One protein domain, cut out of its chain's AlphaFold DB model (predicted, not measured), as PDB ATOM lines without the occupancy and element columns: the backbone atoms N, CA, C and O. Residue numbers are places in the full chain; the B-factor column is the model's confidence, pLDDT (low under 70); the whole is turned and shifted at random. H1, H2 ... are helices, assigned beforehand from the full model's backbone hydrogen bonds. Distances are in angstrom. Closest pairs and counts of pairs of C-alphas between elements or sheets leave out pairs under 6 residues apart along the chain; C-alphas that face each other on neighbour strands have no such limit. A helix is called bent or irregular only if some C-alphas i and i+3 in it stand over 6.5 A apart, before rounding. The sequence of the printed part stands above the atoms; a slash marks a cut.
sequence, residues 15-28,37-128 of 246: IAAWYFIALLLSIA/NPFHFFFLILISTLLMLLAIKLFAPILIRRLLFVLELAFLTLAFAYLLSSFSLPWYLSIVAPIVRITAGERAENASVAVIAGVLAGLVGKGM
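AT A GLANCE: This is residues 15 to 28 and 37 to 128 of the 246 residues of an uncharacterized protein of Thermococcus barophilus (UniProt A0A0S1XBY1). The tightly linked helices H2 and H3 form a V whose tip, residues 57 to 63, sticks out, and the short helix H1 sits between its two arms. H4 folds back beside H3 on the side away from H2, and H5 folds back again from H4 and crosses H3. The printed part has 106 residues with five named helices, H1 to H5 in chain order, and no named strand; its class is all helix, and the helices that touch are mostly crossed. The whole is compact, with a radius of gyration of the C-alphas of 14.7 A and spans of 39 by 36 by 21 A.

IN THESE COORDINATES: H1 is residues 15 to 28, 20.1 A from first to last C-alpha, and begins with C-alpha 15 at (12.574, -44.784, 14.424). H2 is residues 38 to 58, 30.1 A long. H3, the longest helix, is residues 61 to 85 and 36.1 A long, from C-alpha 61 at (18.290, -32.455, 19.553). H4 is residues 91 to 103, 20.9 A long; it is neither bent nor irregular, but only just: C-alphas 92 and 95 are 6.1 A apart. H5 is residues 105 to 127, 33.6 A long, and ends with C-alpha 127 at (12.228, -55.451, -6.206).

HOW THE PARTS SIT: H1 touches H2 at a steep tilt of 47 degrees, opposite ways; their closest C-alphas, of Ile 21 and Ser 48, are 5.7 A apart. With residues 16 to 19 alone H1 touches H3, at a steep tilt of 54 degrees, the same way, closest at the C-alphas of Ala 16 and Leu 68, 5.4 A. H1 and H5 only just touch, with 3 pairs of C-alphas within 8 A. H2 and H3 are close but not clearly touching; their closest C-alphas, of Ile 56 and Ile 64, are 6.9 A apart. H3 and H4 form a helical hairpin at a steep tilt of 42 degrees and touch, closest at the C-alphas of Ala 81 and Trp 91, 5.0 A. H4 and H5 form another, at 39 degrees, closest at the C-alphas of Arg 101 and Ala 108, 5.0 A. H3 with residues 75 to 83 alone touches H5 at a steep tilt of 62 degrees; the C-alphas of Ala 79 and Ile 116, the closest, are 5.9 A apart. H4 is apart from H1 and H2, and H2 is apart from H5. Every O i to N i+4 pair is within hydrogen-bond range in H1, H2, H3 and H5, and 5 of 9 are in H4.

THE WHOLE: The two C-alphas farthest apart, of Lys 57 and Ser 88, are 43.6 A apart. Residues 29 to 36 are not printed, and C-alphas 28 and 37 stand 10.1 A apart across this cut, which lies in the link from H1 to H2. The links from H2 to H3, H3 to H4 and H4 to H5 are tight. The mean pLDDT of the printed part is 84.6, and residues 15 to 28 are under 70.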
ATOM      1  N   ILE A  15      13.562 -44.922  15.505       50.78
ATOM      2  CA  ILE A  15      12.574 -44.784  14.424       50.78
ATOM      3  C   ILE A  15      13.084 -43.830  13.314       50.78
ATOM      4  O   ILE A  15      12.811 -43.996  12.127       50.78
ATOM      5  N   ALA A  16      13.919 -42.868  13.705       46.81
ATOM      6  CA  ALA A  16      14.541 -41.858  12.865       46.81
ATOM      7  C   ALA A  16      15.424 -42.393  11.732       46.81
ATOM      8  O   ALA A  16      15.345 -41.934  10.591       46.81
ATOM      9  N   ALA A  17      16.299 -43.341  12.081       52.03
ATOM     10  CA  ALA A  17      17.289 -43.919  11.183       52.03
ATOM     11  C   ALA A  17      16.594 -44.672  10.049       52.03
ATOM     12  O   ALA A  17      17.003 -44.571   8.898       52.03
ATOM     13  N   TRP A  18      15.473 -45.328  10.353       53.09
ATOM     14  CA  TRP A  18      14.698 -46.074   9.372       53.09
ATOM     15  C   TRP A  18      13.963 -45.203   8.372       53.09
ATOM     16  O   TRP A  18      13.904 -45.596   7.218       53.09
ATOM     17  N   TYR A  19      13.481 -44.016   8.740       55.25
ATOM     18  CA  TYR A  19      12.900 -43.098   7.752       55.25
ATOM     19  C   TYR A  19      13.939 -42.543   6.785       55.25
ATOM     20  O   TYR A  19      13.648 -42.360   5.609       55.25
ATOM     21  N   PHE A  20      15.164 -42.319   7.256       54.12
ATOM     22  CA  PHE A  20      16.256 -41.877   6.393       54.12
ATOM     23  C   PHE A  20      16.760 -43.015   5.491       54.12
ATOM     24  O   PHE A  20      16.986 -42.808   4.303       54.12
ATOM     25  N   ILE A  21      16.839 -44.242   6.020       57.22
ATOM     26  CA  ILE A  21      17.064 -45.458   5.227       57.22
ATOM     27  C   ILE A  21      15.931 -45.633   4.205       57.22
ATOM     28  O   ILE A  21      16.218 -45.789   3.031       57.22
ATOM     29  N   ALA A  22      14.664 -45.526   4.598       55.19
ATOM     30  CA  ALA A  22      13.500 -45.630   3.718       55.19
ATOM     31  C   ALA A  22      13.526 -44.613   2.574       55.19
ATOM     32  O   ALA A  22      13.236 -44.975   1.440       55.19
ATOM     33  N   LEU A  23      13.916 -43.371   2.876       57.22
ATOM     34  CA  LEU A  23      14.092 -42.299   1.898       57.22
ATOM     35  C   LEU A  23      15.202 -42.633   0.891       57.22
ATOM     36  O   LEU A  23      15.045 -42.431  -0.307       57.22
ATOM     37  N   LEU A  24      16.330 -43.160   1.370       58.41
ATOM     38  CA  LEU A  24      17.445 -43.566   0.511       58.41
ATOM     39  C   LEU A  24      17.111 -44.825  -0.302       58.41
ATOM     40  O   LEU A  24      17.510 -44.934  -1.457       58.41
ATOM     41  N   LEU A  25      16.342 -45.749   0.275       57.97
ATOM     42  CA  LEU A  25      15.878 -46.968  -0.379       57.97
ATOM     43  C   LEU A  25      14.834 -46.674  -1.458       57.97
ATOM     44  O   LEU A  25      14.895 -47.290  -2.515       57.97
ATOM     45  N   SER A  26      13.915 -45.726  -1.240       56.88
ATOM     46  CA  SER A  26      12.962 -45.321  -2.281       56.88
ATOM     47  C   SER A  26      13.679 -44.718  -3.489       56.88
ATOM     48  O   SER A  26      13.325 -45.035  -4.616       56.88
ATOM     49  N   ILE A  27      14.743 -43.940  -3.256       57.03
ATOM     50  CA  ILE A  27      15.587 -43.388  -4.328       57.03
ATOM     51  C   ILE A  27      16.351 -44.505  -5.064       57.03
ATOM     52  O   ILE A  27      16.497 -44.454  -6.280       57.03
ATOM     53  N   ALA A  28      16.828 -45.528  -4.348       56.03
ATOM     54  CA  ALA A  28      17.591 -46.628  -4.941       56.03
ATOM     55  C   ALA A  28      16.733 -47.615  -5.758       56.03
ATOM     56  O   ALA A  28      17.244 -48.250  -6.677       56.03
ATOM     57  N   ASN A  37      21.167 -54.897  -6.145       88.38
ATOM     58  CA  ASN A  37      22.401 -55.466  -5.610       88.38
ATOM     59  C   ASN A  37      22.409 -55.386  -4.065       88.38
ATOM     60  O   ASN A  37      22.403 -54.277  -3.518       88.38
ATOM     61  N   PRO A  38      22.487 -56.516  -3.340       90.50
ATOM     62  CA  PRO A  38      22.398 -56.528  -1.880       90.50
ATOM     63  C   PRO A  38      23.548 -55.778  -1.199       90.50
ATOM     64  O   PRO A  38      23.346 -55.177  -0.143       90.50
ATOM     65  N   PHE A  39      24.736 -55.725  -1.809       91.38
ATOM     66  CA  PHE A  39      25.849 -54.935  -1.278       91.38
ATOM     67  C   PHE A  39      25.564 -53.437  -1.356       91.38
ATOM     68  O   PHE A  39      25.871 -52.712  -0.414       91.38
ATOM     69  N   HIS A  40      24.936 -52.972  -2.439       87.12
ATOM     70  CA  HIS A  40      24.547 -51.569  -2.567       87.12
ATOM     71  C   HIS A  40      23.558 -51.173  -1.463       87.12
ATOM     72  O   HIS A  40      23.774 -50.177  -0.775       87.12
ATOM     73  N   PHE A  41      22.542 -52.007  -1.212       86.69
ATOM     74  CA  PHE A  41      21.593 -51.812  -0.110       86.69
ATOM     75  C   PHE A  41      22.284 -51.801   1.257       86.69
ATOM     76  O   PHE A  41      22.026 -50.917   2.072       86.69
ATOM     77  N   PHE A  42      23.200 -52.740   1.503       89.88
ATOM     78  CA  PHE A  42      23.965 -52.786   2.746       89.88
ATOM     79  C   PHE A  42      24.803 -51.513   2.961       89.88
ATOM     80  O   PHE A  42      24.753 -50.910   4.034       89.88
ATOM     81  N   PHE A  43      25.516 -51.040   1.934       88.44
ATOM     82  CA  PHE A  43      26.273 -49.789   2.016       88.44
ATOM     83  C   PHE A  43      25.372 -48.570   2.222       88.44
ATOM     84  O   PHE A  43      25.724 -47.694   3.013       88.44
ATOM     85  N   LEU A  44      24.198 -48.518   1.586       84.75
ATOM     86  CA  LEU A  44      23.218 -47.457   1.829       84.75
ATOM     87  C   LEU A  44      22.740 -47.447   3.286       84.75
ATOM     88  O   LEU A  44      22.646 -46.372   3.874       84.75
ATOM     89  N   ILE A  45      22.505 -48.613   3.898       85.56
ATOM     90  CA  ILE A  45      22.159 -48.716   5.326       85.56
ATOM     91  C   ILE A  45      23.289 -48.145   6.200       85.56
ATOM     92  O   ILE A  45      23.023 -47.365   7.120       85.56
ATOM     93  N   LEU A  46      24.551 -48.474   5.900       86.75
ATOM     94  CA  LEU A  46      25.707 -47.958   6.641       86.75
ATOM     95  C   LEU A  46      25.869 -46.440   6.489       86.75
ATOM     96  O   LEU A  46      26.008 -45.736   7.490       86.75
ATOM     97  N   ILE A  47      25.812 -45.926   5.256       84.69
ATOM     98  CA  ILE A  47      25.914 -44.489   4.964       84.69
ATOM     99  C   ILE A  47      24.764 -43.735   5.629       84.69
ATOM    100  O   ILE A  47      24.990 -42.714   6.271       84.69
ATOM    101  N   SER A  48      23.543 -44.258   5.540       80.31
ATOM    102  CA  SER A  48      22.367 -43.685   6.190       80.31
ATOM    103  C   SER A  48      22.539 -43.591   7.706       80.31
ATOM    104  O   SER A  48      22.303 -42.539   8.305       80.31
ATOM    105  N   THR A  49      23.043 -44.659   8.330       81.94
ATOM    106  CA  THR A  49      23.335 -44.683   9.769       81.94
ATOM    107  C   THR A  49      24.402 -43.651  10.133       81.94
ATOM    108  O   THR A  49      24.237 -42.901  11.096       81.94
ATOM    109  N   LEU A  50      25.476 -43.557   9.343       83.88
ATOM    110  CA  LEU A  50      26.538 -42.573   9.544       83.88
ATOM    111  C   LEU A  50      26.017 -41.133   9.419       83.88
ATOM    112  O   LEU A  50      26.310 -40.301  10.277       83.88
ATOM    113  N   LEU A  51      25.222 -40.845   8.387       82.38
ATOM    114  CA  LEU A  51      24.612 -39.533   8.166       82.38
ATOM    115  C   LEU A  51      23.643 -39.165   9.289       82.38
ATOM    116  O   LEU A  51      23.646 -38.021   9.738       82.38
ATOM    117  N   MET A  52      22.867 -40.124   9.799       76.81
ATOM    118  CA  MET A  52      21.996 -39.911  10.955       76.81
ATOM    119  C   MET A  52      22.806 -39.551  12.205       76.81
ATOM    120  O   MET A  52      22.478 -38.590  12.900       76.81
ATOM    121  N   LEU A  53      23.901 -40.268  12.481       80.12
ATOM    122  CA  LEU A  53      24.792 -39.956  13.603       80.12
ATOM    123  C   LEU A  53      25.443 -38.578  13.448       80.12
ATOM    124  O   LEU A  53      25.524 -37.817  14.414       80.12
ATOM    125  N   LEU A  54      25.859 -38.231  12.229       84.00
ATOM    126  CA  LEU A  54      26.397 -36.913  11.918       84.00
ATOM    127  C   LEU A  54      25.341 -35.821  12.132       84.00
ATOM    128  O   LEU A  54      25.630 -34.823  12.787       84.00
ATOM    129  N   ALA A  55      24.109 -36.026  11.666       81.31
ATOM    130  CA  ALA A  55      23.004 -35.100  11.882       81.31
ATOM    131  C   ALA A  55      22.716 -34.912  13.378       81.31
ATOM    132  O   ALA A  55      22.554 -33.780  13.827       81.31
ATOM    133  N   ILE A  56      22.739 -35.993  14.166       79.31
ATOM    134  CA  ILE A  56      22.586 -35.931  15.627       79.31
ATOM    135  C   ILE A  56      23.685 -35.093  16.284       79.31
ATOM    136  O   ILE A  56      23.414 -34.378  17.247       79.31
ATOM    137  N   LYS A  57      24.912 -35.165  15.762       85.25
ATOM    138  CA  LYS A  57      26.056 -34.406  16.273       85.25
ATOM    139  C   LYS A  57      26.031 -32.931  15.860       85.25
ATOM    140  O   LYS A  57      26.483 -32.091  16.631       85.25
ATOM    141  N   LEU A  58      25.547 -32.621  14.656       88.31
ATOM    142  CA  LEU A  58      25.573 -31.269  14.089       88.31
ATOM    143  C   LEU A  58      24.363 -30.414  14.480       88.31
ATOM    144  O   LEU A  58      24.497 -29.200  14.620       88.31
ATOM    145  N   PHE A  59      23.183 -31.015  14.642       87.94
ATOM    146  CA  PHE A  59      21.938 -30.279  14.863       87.94
ATOM    147  C   PHE A  59      21.451 -30.354  16.311       87.94
ATOM    148  O   PHE A  59      21.691 -31.315  17.039       87.94
ATOM    149  N   ALA A  60      20.687 -29.339  16.727       84.50
ATOM    150  CA  ALA A  60      20.060 -29.333  18.042       84.50
ATOM    151  C   ALA A  60      19.109 -30.545  18.200       84.50
ATOM    152  O   ALA A  60      18.279 -30.783  17.312       84.50
ATOM    153  N   PRO A  61      19.119 -31.261  19.344       78.44
ATOM    154  CA  PRO A  61      18.290 -32.455  19.553       78.44
ATOM    155  C   PRO A  61      16.793 -32.229  19.312       78.44
ATOM    156  O   PRO A  61      16.075 -33.135  18.879       78.44
ATOM    157  N   ILE A  62      16.305 -31.013  19.584       81.06
ATOM    158  CA  ILE A  62      14.903 -30.645  19.370       81.06
ATOM    159  C   ILE A  62      14.543 -30.527  17.888       81.06
ATOM    160  O   ILE A  62      13.440 -30.918  17.506       81.06
ATOM    161  N   LEU A  63      15.469 -30.038  17.057       84.00
ATOM    162  CA  LEU A  63      15.278 -29.903  15.616       84.00
ATOM    163  C   LEU A  63      15.206 -31.285  14.972       84.00
ATOM    164  O   LEU A  63      14.248 -31.572  14.261       84.00
ATOM    165  N   ILE A  64      16.157 -32.161  15.309       79.38
ATOM    166  CA  ILE A  64      16.192 -33.545  14.820       79.38
ATOM    167  C   ILE A  64      14.892 -34.257  15.180       79.38
ATOM    168  O   ILE A  64      14.215 -34.781  14.308       79.38
ATOM    169  N   ARG A  65      14.455 -34.198  16.445       80.38
ATOM    170  CA  ARG A  65      13.199 -34.844  16.854       80.38
ATOM    171  C   ARG A  65      11.981 -34.337  16.074       80.38
ATOM    172  O   ARG A  65      11.103 -35.139  15.766       80.38
ATOM    173  N   ARG A  66      11.897 -33.032  15.791       85.44
ATOM    174  CA  ARG A  66      10.795 -32.463  14.996       85.44
ATOM    175  C   ARG A  66      10.864 -32.921  13.541       85.44
ATOM    176  O   ARG A  66       9.845 -33.350  13.018       85.44
ATOM    177  N   LEU A  67      12.049 -32.885  12.931       83.19
ATOM    178  CA  LEU A  67      12.267 -33.341  11.558       83.19
ATOM    179  C   LEU A  67      11.838 -34.802  11.385       83.19
ATOM    180  O   LEU A  67      11.079 -35.122  10.479       83.19
ATOM    181  N   LEU A  68      12.266 -35.673  12.294       80.12
ATOM    182  CA  LEU A  68      11.959 -37.101  12.240       80.12
ATOM    183  C   LEU A  68      10.476 -37.390  12.426       80.12
ATOM    184  O   LEU A  68       9.939 -38.260  11.754       80.12
ATOM    185  N   PHE A  69       9.809 -36.639  13.301       84.94
ATOM    186  CA  PHE A  69       8.367 -36.753  13.478       84.94
ATOM    187  C   PHE A  69       7.603 -36.318  12.219       84.94
ATOM    188  O   PHE A  69       6.637 -36.961  11.831       84.94
ATOM    189  N   VAL A  70       8.041 -35.254  11.541       88.25
ATOM    190  CA  VAL A  70       7.431 -34.832  10.267       88.25
ATOM    191  C   VAL A  70       7.669 -35.877   9.175       88.25
ATOM    192  O   VAL A  70       6.734 -36.220   8.456       88.25
ATOM    193  N   LEU A  71       8.888 -36.421   9.085       85.56
ATOM    194  CA  LEU A  71       9.212 -37.507   8.159       85.56
ATOM    195  C   LEU A  71       8.356 -38.748   8.431       85.56
ATOM    196  O   LEU A  71       7.790 -39.297   7.495       85.56
ATOM    197  N   GLU A  72       8.193 -39.146   9.693       86.06
ATOM    198  CA  GLU A  72       7.311 -40.242  10.102       86.06
ATOM    199  C   GLU A  72       5.888 -40.066   9.569       86.06
ATOM    200  O   GLU A  72       5.350 -40.974   8.938       86.06
ATOM    201  N   LEU A  73       5.284 -38.895   9.785       90.69
ATOM    202  CA  LEU A  73       3.923 -38.621   9.323       90.69
ATOM    203  C   LEU A  73       3.830 -38.605   7.791       90.69
ATOM    204  O   LEU A  73       2.852 -39.109   7.235       90.69
ATOM    205  N   ALA A  74       4.845 -38.072   7.105       90.69
ATOM    206  CA  ALA A  74       4.919 -38.095   5.648       90.69
ATOM    207  C   ALA A  74       4.998 -39.537   5.119       90.69
ATOM    208  O   ALA A  74       4.191 -39.926   4.277       90.69
ATOM    209  N   PHE A  75       5.895 -40.362   5.668       88.75
ATOM    210  CA  PHE A  75       6.017 -41.772   5.298       88.75
ATOM    211  C   PHE A  75       4.768 -42.578   5.630       88.75
ATOM    212  O   PHE A  75       4.373 -43.424   4.834       88.75
ATOM    213  N   LEU A  76       4.119 -42.310   6.762       91.75
ATOM    214  CA  LEU A  76       2.852 -42.946   7.108       91.75
ATOM    215  C   LEU A  76       1.770 -42.626   6.074       91.75
ATOM    216  O   LEU A  76       1.043 -43.519   5.646       91.75
ATOM    217  N   THR A  77       1.696 -41.363   5.651       94.00
ATOM    218  CA  THR A  77       0.753 -40.905   4.622       94.00
ATOM    219  C   THR A  77       1.031 -41.603   3.291       94.00
ATOM    220  O   THR A  77       0.116 -42.164   2.695       94.00
ATOM    221  N   LEU A  78       2.295 -41.653   2.859       91.50
ATOM    222  CA  LEU A  78       2.701 -42.352   1.634       91.50
ATOM    223  C   LEU A  78       2.408 -43.857   1.702       91.50
ATOM    224  O   LEU A  78       1.842 -44.419   0.766       91.50
ATOM    225  N   ALA A  79       2.734 -44.501   2.824       91.50
ATOM    226  CA  ALA A  79       2.487 -45.921   3.041       91.50
ATOM    227  C   ALA A  79       0.989 -46.249   2.969       91.50
ATOM    228  O   ALA A  79       0.591 -47.196   2.294       91.50
ATOM    229  N   PHE A  80       0.139 -45.437   3.603       95.25
ATOM    230  CA  PHE A  80      -1.311 -45.606   3.516       95.25
ATOM    231  C   PHE A  80      -1.864 -45.285   2.129       95.25
ATOM    232  O   PHE A  80      -2.758 -45.988   1.677       95.25
ATOM    233  N   ALA A  81      -1.344 -44.272   1.434       95.69
ATOM    234  CA  ALA A  81      -1.749 -43.983   0.060       95.69
ATOM    235  C   ALA A  81      -1.454 -45.175  -0.869       95.69
ATOM    236  O   ALA A  81      -2.303 -45.538  -1.681       95.69
ATOM    237  N   TYR A  82      -0.300 -45.830  -0.692       92.94
ATOM    238  CA  TYR A  82       0.062 -47.057  -1.407       92.94
ATOM    239  C   TYR A  82      -0.856 -48.244  -1.065       92.94
ATOM    240  O   TYR A  82      -1.276 -48.997  -1.945       92.94
ATOM    241  N   LEU A  83      -1.211 -48.413   0.211       94.56
ATOM    242  CA  LEU A  83      -2.159 -49.453   0.616       94.56
ATOM    243  C   LEU A  83      -3.553 -49.195   0.032       94.56
ATOM    244  O   LEU A  83      -4.149 -50.102  -0.536       94.56
ATOM    245  N   LEU A  84      -4.060 -47.964   0.118       95.94
ATOM    246  CA  LEU A  84      -5.382 -47.583  -0.387       95.94
ATOM    247  C   LEU A  84      -5.492 -47.723  -1.909       95.94
ATOM    248  O   LEU A  84      -6.523 -48.187  -2.396       95.94
ATOM    249  N   SER A  85      -4.437 -47.382  -2.656       95.38
ATOM    250  CA  SER A  85      -4.427 -47.549  -4.114       95.38
ATOM    251  C   SER A  85      -4.549 -49.018  -4.529       95.38
ATOM    252  O   SER A  85      -5.181 -49.310  -5.541       95.38
ATOM    253  N   SER A  86      -4.056 -49.948  -3.704       92.69
ATOM    254  CA  SER A  86      -4.222 -51.394  -3.917       92.69
ATOM    255  C   SER A  86      -5.684 -51.860  -3.810       92.69
ATOM    256  O   SER A  86      -6.019 -52.929  -4.311       92.69
ATOM    257  N   PHE A  87      -6.561 -51.056  -3.194       96.06
ATOM    258  CA  PHE A  87      -8.006 -51.297  -3.078       96.06
ATOM    259  C   PHE A  87      -8.850 -50.328  -3.926       96.06
ATOM    260  O   PHE A  87     -10.058 -50.229  -3.716       96.06
ATOM    261  N   SER A  88      -8.236 -49.583  -4.852       96.38
ATOM    262  CA  SER A  88      -8.908 -48.548  -5.657       96.38
ATOM    263  C   SER A  88      -9.582 -47.444  -4.824       96.38
ATOM    264  O   SER A  88     -10.548 -46.822  -5.269       96.38
ATOM    265  N   LEU A  89      -9.086 -47.187  -3.608       97.38
ATOM    266  CA  LEU A  89      -9.595 -46.128  -2.740       97.38
ATOM    267  C   LEU A  89      -8.876 -44.792  -3.010       97.38
ATOM    268  O   LEU A  89      -7.689 -44.788  -3.352       97.38
ATOM    269  N   PRO A  90      -9.549 -43.637  -2.830       96.88
ATOM    270  CA  PRO A  90      -8.934 -42.334  -3.065       96.88
ATOM    271  C   PRO A  90      -7.758 -42.039  -2.123       96.88
ATOM    272  O   PRO A  90      -7.855 -42.214  -0.906       96.88
ATOM    273  N   TRP A  91      -6.663 -41.506  -2.674       95.69
ATOM    274  CA  TRP A  91      -5.413 -41.279  -1.938       95.69
ATOM    275  C   TRP A  91      -5.544 -40.285  -0.774       95.69
ATOM    276  O   TRP A  91      -4.821 -40.413   0.213       95.69
ATOM    277  N   TYR A  92      -6.470 -39.321  -0.838       96.12
ATOM    278  CA  TYR A  92      -6.649 -38.308   0.213       96.12
ATOM    279  C   TYR A  92      -7.118 -38.904   1.552       96.12
ATOM    280  O   TYR A  92      -6.913 -38.294   2.600       96.12
ATOM    281  N   LEU A  93      -7.686 -40.120   1.550       96.81
ATOM    282  CA  LEU A  93      -8.039 -40.840   2.779       96.81
ATOM    283  C   LEU A  93      -6.801 -41.246   3.602       96.81
ATOM    284  O   LEU A  93      -6.921 -41.502   4.798       96.81
ATOM    285  N   SER A  94      -5.603 -41.245   3.005       97.00
ATOM    286  CA  SER A  94      -4.347 -41.543   3.709       97.00
ATOM    287  C   SER A  94      -4.030 -40.568   4.849       97.00
ATOM    288  O   SER A  94      -3.341 -40.954   5.791       97.00
ATOM    289  N   ILE A  95      -4.586 -39.348   4.828       97.12
ATOM    290  CA  ILE A  95      -4.412 -38.321   5.873       97.12
ATOM    291  C   ILE A  95      -5.041 -38.756   7.211       97.12
ATOM    292  O   ILE A  95      -4.641 -38.286   8.275       97.12
ATOM    293  N   VAL A  96      -5.979 -39.706   7.201       96.75
ATOM    294  CA  VAL A  96      -6.564 -40.243   8.440       96.75
ATOM    295  C   VAL A  96      -5.501 -40.942   9.294       96.75
ATOM    296  O   VAL A  96      -5.513 -40.810  10.517       96.75
ATOM    297  N   ALA A  97      -4.532 -41.626   8.679       95.44
ATOM    298  CA  ALA A  97      -3.492 -42.360   9.397       95.44
ATOM    299  C   ALA A  97      -2.606 -41.470  10.299       95.44
ATOM    300  O   ALA A  97      -2.499 -41.778  11.490       95.44
ATOM    301  N   PRO A  98      -2.009 -40.355   9.824       94.62
ATOM    302  CA  PRO A  98      -1.268 -39.443  10.695       94.62
ATOM    303  C   PRO A  98      -2.151 -38.781  11.765       94.62
ATOM    304  O   PRO A  98      -1.680 -38.578  12.883       94.62
ATOM    305  N   ILE A  99      -3.434 -38.507  11.491       96.00
ATOM    306  CA  ILE A  99      -4.368 -37.975  12.506       96.00
ATOM    307  C   ILE A  99      -4.577 -38.990  13.640       96.00
ATOM    308  O   ILE A  99      -4.474 -38.643  14.820       96.00
ATOM    309  N   VAL A 100      -4.822 -40.259  13.301       95.06
ATOM    310  CA  VAL A 100      -4.954 -41.347  14.283       95.06
ATOM    311  C   VAL A 100      -3.653 -41.513  15.065       95.06
ATOM    312  O   VAL A 100      -3.672 -41.599  16.291       95.06
ATOM    313  N   ARG A 101      -2.503 -41.480  14.385       91.81
ATOM    314  CA  ARG A 101      -1.175 -41.558  15.008       91.81
ATOM    315  C   ARG A 101      -0.941 -40.463  16.053       91.81
ATOM    316  O   ARG A 101      -0.347 -40.739  17.095       91.81
ATOM    317  N   ILE A 102      -1.404 -39.242  15.794       93.38
ATOM    318  CA  ILE A 102      -1.273 -38.115  16.728       93.38
ATOM    319  C   ILE A 102      -2.213 -38.270  17.933       93.38
ATOM    320  O   ILE A 102      -1.844 -37.890  19.043       93.38
ATOM    321  N   THR A 103      -3.410 -38.829  17.737       92.44
ATOM    322  CA  THR A 103      -4.479 -38.827  18.755       92.44
ATOM    323  C   THR A 103      -4.552 -40.098  19.610       92.44
ATOM    324  O   THR A 103      -4.948 -40.020  20.768       92.44
ATOM    325  N   ALA A 104      -4.143 -41.261  19.094       91.12
ATOM    326  CA  ALA A 104      -4.391 -42.569  19.718       91.12
ATOM    327  C   ALA A 104      -3.215 -43.145  20.549       91.12
ATOM    328  O   ALA A 104      -3.219 -44.323  20.921       91.12
ATOM    329  N   GLY A 105      -2.216 -42.320  20.882       88.62
ATOM    330  CA  GLY A 105      -1.164 -42.653  21.854       88.62
ATOM    331  C   GLY A 105      -0.163 -43.731  21.407       88.62
ATOM    332  O   GLY A 105       0.106 -43.907  20.220       88.62
ATOM    333  N   GLU A 106       0.419 -44.455  22.376       85.06
ATOM    334  CA  GLU A 106       1.540 -45.394  22.156       85.06
ATOM    335  C   GLU A 106       1.181 -46.583  21.242       85.06
ATOM    336  O   GLU A 106       2.012 -47.057  20.469       85.06
ATOM    337  N   ARG A 107      -0.066 -47.074  21.278       87.25
ATOM    338  CA  ARG A 107      -0.484 -48.190  20.407       87.25
ATOM    339  C   ARG A 107      -0.475 -47.784  18.937       87.25
ATOM    340  O   ARG A 107      -0.021 -48.553  18.094       87.25
ATOM    341  N   ALA A 108      -0.947 -46.574  18.642       90.12
ATOM    342  CA  ALA A 108      -0.939 -46.036  17.288       90.12
ATOM    343  C   ALA A 108       0.478 -45.697  16.810       90.12
ATOM    344  O   ALA A 108       0.761 -45.836  15.624       90.12
ATOM    345  N   GLU A 109       1.380 -45.327  17.725       85.88
ATOM    346  CA  GLU A 109       2.816 -45.204  17.445       85.88
ATOM    347  C   GLU A 109       3.395 -46.514  16.917       85.88
ATOM    348  O   GLU A 109       3.837 -46.573  15.769       85.88
ATOM    349  N   ASN A 110       3.288 -47.585  17.698       86.69
ATOM    350  CA  ASN A 110       3.823 -48.889  17.311       86.69
ATOM    351  C   ASN A 110       3.162 -49.425  16.033       86.69
ATOM    352  O   ASN A 110       3.849 -49.950  15.158       86.69
ATOM    353  N   ALA A 111       1.844 -49.248  15.894       90.44
ATOM    354  CA  ALA A 111       1.119 -49.639  14.689       90.44
ATOM    355  C   ALA A 111       1.598 -48.861  13.455       90.44
ATOM    356  O   ALA A 111       1.802 -49.459  12.404       90.44
ATOM    357  N   SER A 112       1.831 -47.549  13.570       90.88
ATOM    358  CA  SER A 112       2.317 -46.737  12.449       90.88
ATOM    359  C   SER A 112       3.710 -47.157  11.986       90.88
ATOM    360  O   SER A 112       3.933 -47.312  10.786       90.88
ATOM    361  N   VAL A 113       4.620 -47.431  12.925       86.50
ATOM    362  CA  VAL A 113       5.969 -47.918  12.620       86.50
ATOM    363  C   VAL A 113       5.896 -49.291  11.956       86.50
ATOM    364  O   VAL A 113       6.565 -49.508  10.950       86.50
ATOM    365  N   ALA A 114       5.045 -50.190  12.460       89.19
ATOM    366  CA  ALA A 114       4.835 -51.506  11.863       89.19
ATOM    367  C   ALA A 114       4.265 -51.417  10.437       89.19
ATOM    368  O   ALA A 114       4.746 -52.116   9.548       89.19
ATOM    369  N   VAL A 115       3.288 -50.534  10.197       91.75
ATOM    370  CA  VAL A 115       2.721 -50.307   8.857       91.75
ATOM    371  C   VAL A 115       3.790 -49.790   7.903       91.75
ATOM    372  O   VAL A 115       3.932 -50.323   6.805       91.75
ATOM    373  N   ILE A 116       4.571 -48.789   8.313       89.69
ATOM    374  CA  ILE A 116       5.608 -48.223   7.448       89.69
ATOM    375  C   ILE A 116       6.694 -49.262   7.165       89.69
ATOM    376  O   ILE A 116       7.044 -49.467   6.006       89.69
ATOM    377  N   ALA A 117       7.180 -49.964   8.192       87.88
ATOM    378  CA  ALA A 117       8.156 -51.035   8.029       87.88
ATOM    379  C   ALA A 117       7.639 -52.128   7.083       87.88
ATOM    380  O   ALA A 117       8.371 -52.548   6.193       87.88
ATOM    381  N   GLY A 118       6.376 -52.541   7.221       91.00
ATOM    382  CA  GLY A 118       5.751 -53.549   6.366       91.00
ATOM    383  C   GLY A 118       5.605 -53.106   4.910       91.00
ATOM    384  O   GLY A 118       5.962 -53.860   4.007       91.00
ATOM    385  N   VAL A 119       5.133 -51.878   4.662       91.44
ATOM    386  CA  VAL A 119       4.992 -51.348   3.296       91.44
ATOM    387  C   VAL A 119       6.357 -51.190   2.632       91.44
ATOM    388  O   VAL A 119       6.542 -51.658   1.512       91.44
ATOM    389  N   LEU A 120       7.334 -50.604   3.326       87.88
ATOM    390  CA  LEU A 120       8.693 -50.460   2.799       87.88
ATOM    391  C   LEU A 120       9.347 -51.816   2.540       87.88
ATOM    392  O   LEU A 120       9.951 -52.012   1.490       87.88
ATOM    393  N   ALA A 121       9.186 -52.765   3.462       91.38
ATOM    394  CA  ALA A 121       9.683 -54.119   3.287       91.38
ATOM    395  C   ALA A 121       9.049 -54.813   2.076       91.38
ATOM    396  O   ALA A 121       9.750 -55.476   1.317       91.38
ATOM    397  N   GLY A 122       7.745 -54.618   1.863       91.75
ATOM    398  CA  GLY A 122       7.027 -55.112   0.693       91.75
ATOM    399  C   GLY A 122       7.516 -54.491  -0.617       91.75
ATOM    400  O   GLY A 122       7.730 -55.203  -1.594       91.75
ATOM    401  N   LEU A 123       7.731 -53.172  -0.636       89.25
ATOM    402  CA  LEU A 123       8.236 -52.448  -1.807       89.25
ATOM    403  C   LEU A 123       9.653 -52.895  -2.180       89.25
ATOM    404  O   LEU A 123       9.902 -53.254  -3.331       89.25
ATOM    405  N   VAL A 124      10.557 -52.929  -1.201       88.75
ATOM    406  CA  VAL A 124      11.948 -53.356  -1.401       88.75
ATOM    407  C   VAL A 124      12.007 -54.842  -1.759       88.75
ATOM    408  O   VAL A 124      12.625 -55.213  -2.753       88.75
ATOM    409  N   GLY A 125      11.308 -55.698  -1.009       91.81
ATOM    410  CA  GLY A 125      11.291 -57.144  -1.234       91.81
ATOM    411  C   GLY A 125      10.709 -57.534  -2.591       91.81
ATOM    412  O   GLY A 125      11.237 -58.426  -3.252       91.81
ATOM    413  N   LYS A 126       9.691 -56.816  -3.087       90.00
ATOM    414  CA  LYS A 126       9.158 -57.009  -4.446       90.00
ATOM    415  C   LYS A 126      10.208 -56.735  -5.532       90.00
ATOM    416  O   LYS A 126      10.148 -57.374  -6.589       90.00
ATOM    417  N   GLY A 127      11.141 -55.812  -5.289       88.38
ATOM    418  CA  GLY A 127      12.228 -55.451  -6.206       88.38
ATOM    419  C   GLY A 127      13.461 -56.363  -6.142       88.38
ATOM    420  O   GLY A 127      14.263 -56.359  -7.072       88.38
ATOM    421  N   MET A 128      13.609 -57.173  -5.091       90.38
ATOM    422  CA  MET A 128      14.783 -58.030  -4.881       90.38
ATOM    423  C   MET A 128      14.538 -59.481  -5.315       90.38
ATOM    424  O   MET A 128      13.422 -60.001  -5.233       90.38
TER     425      MET A 128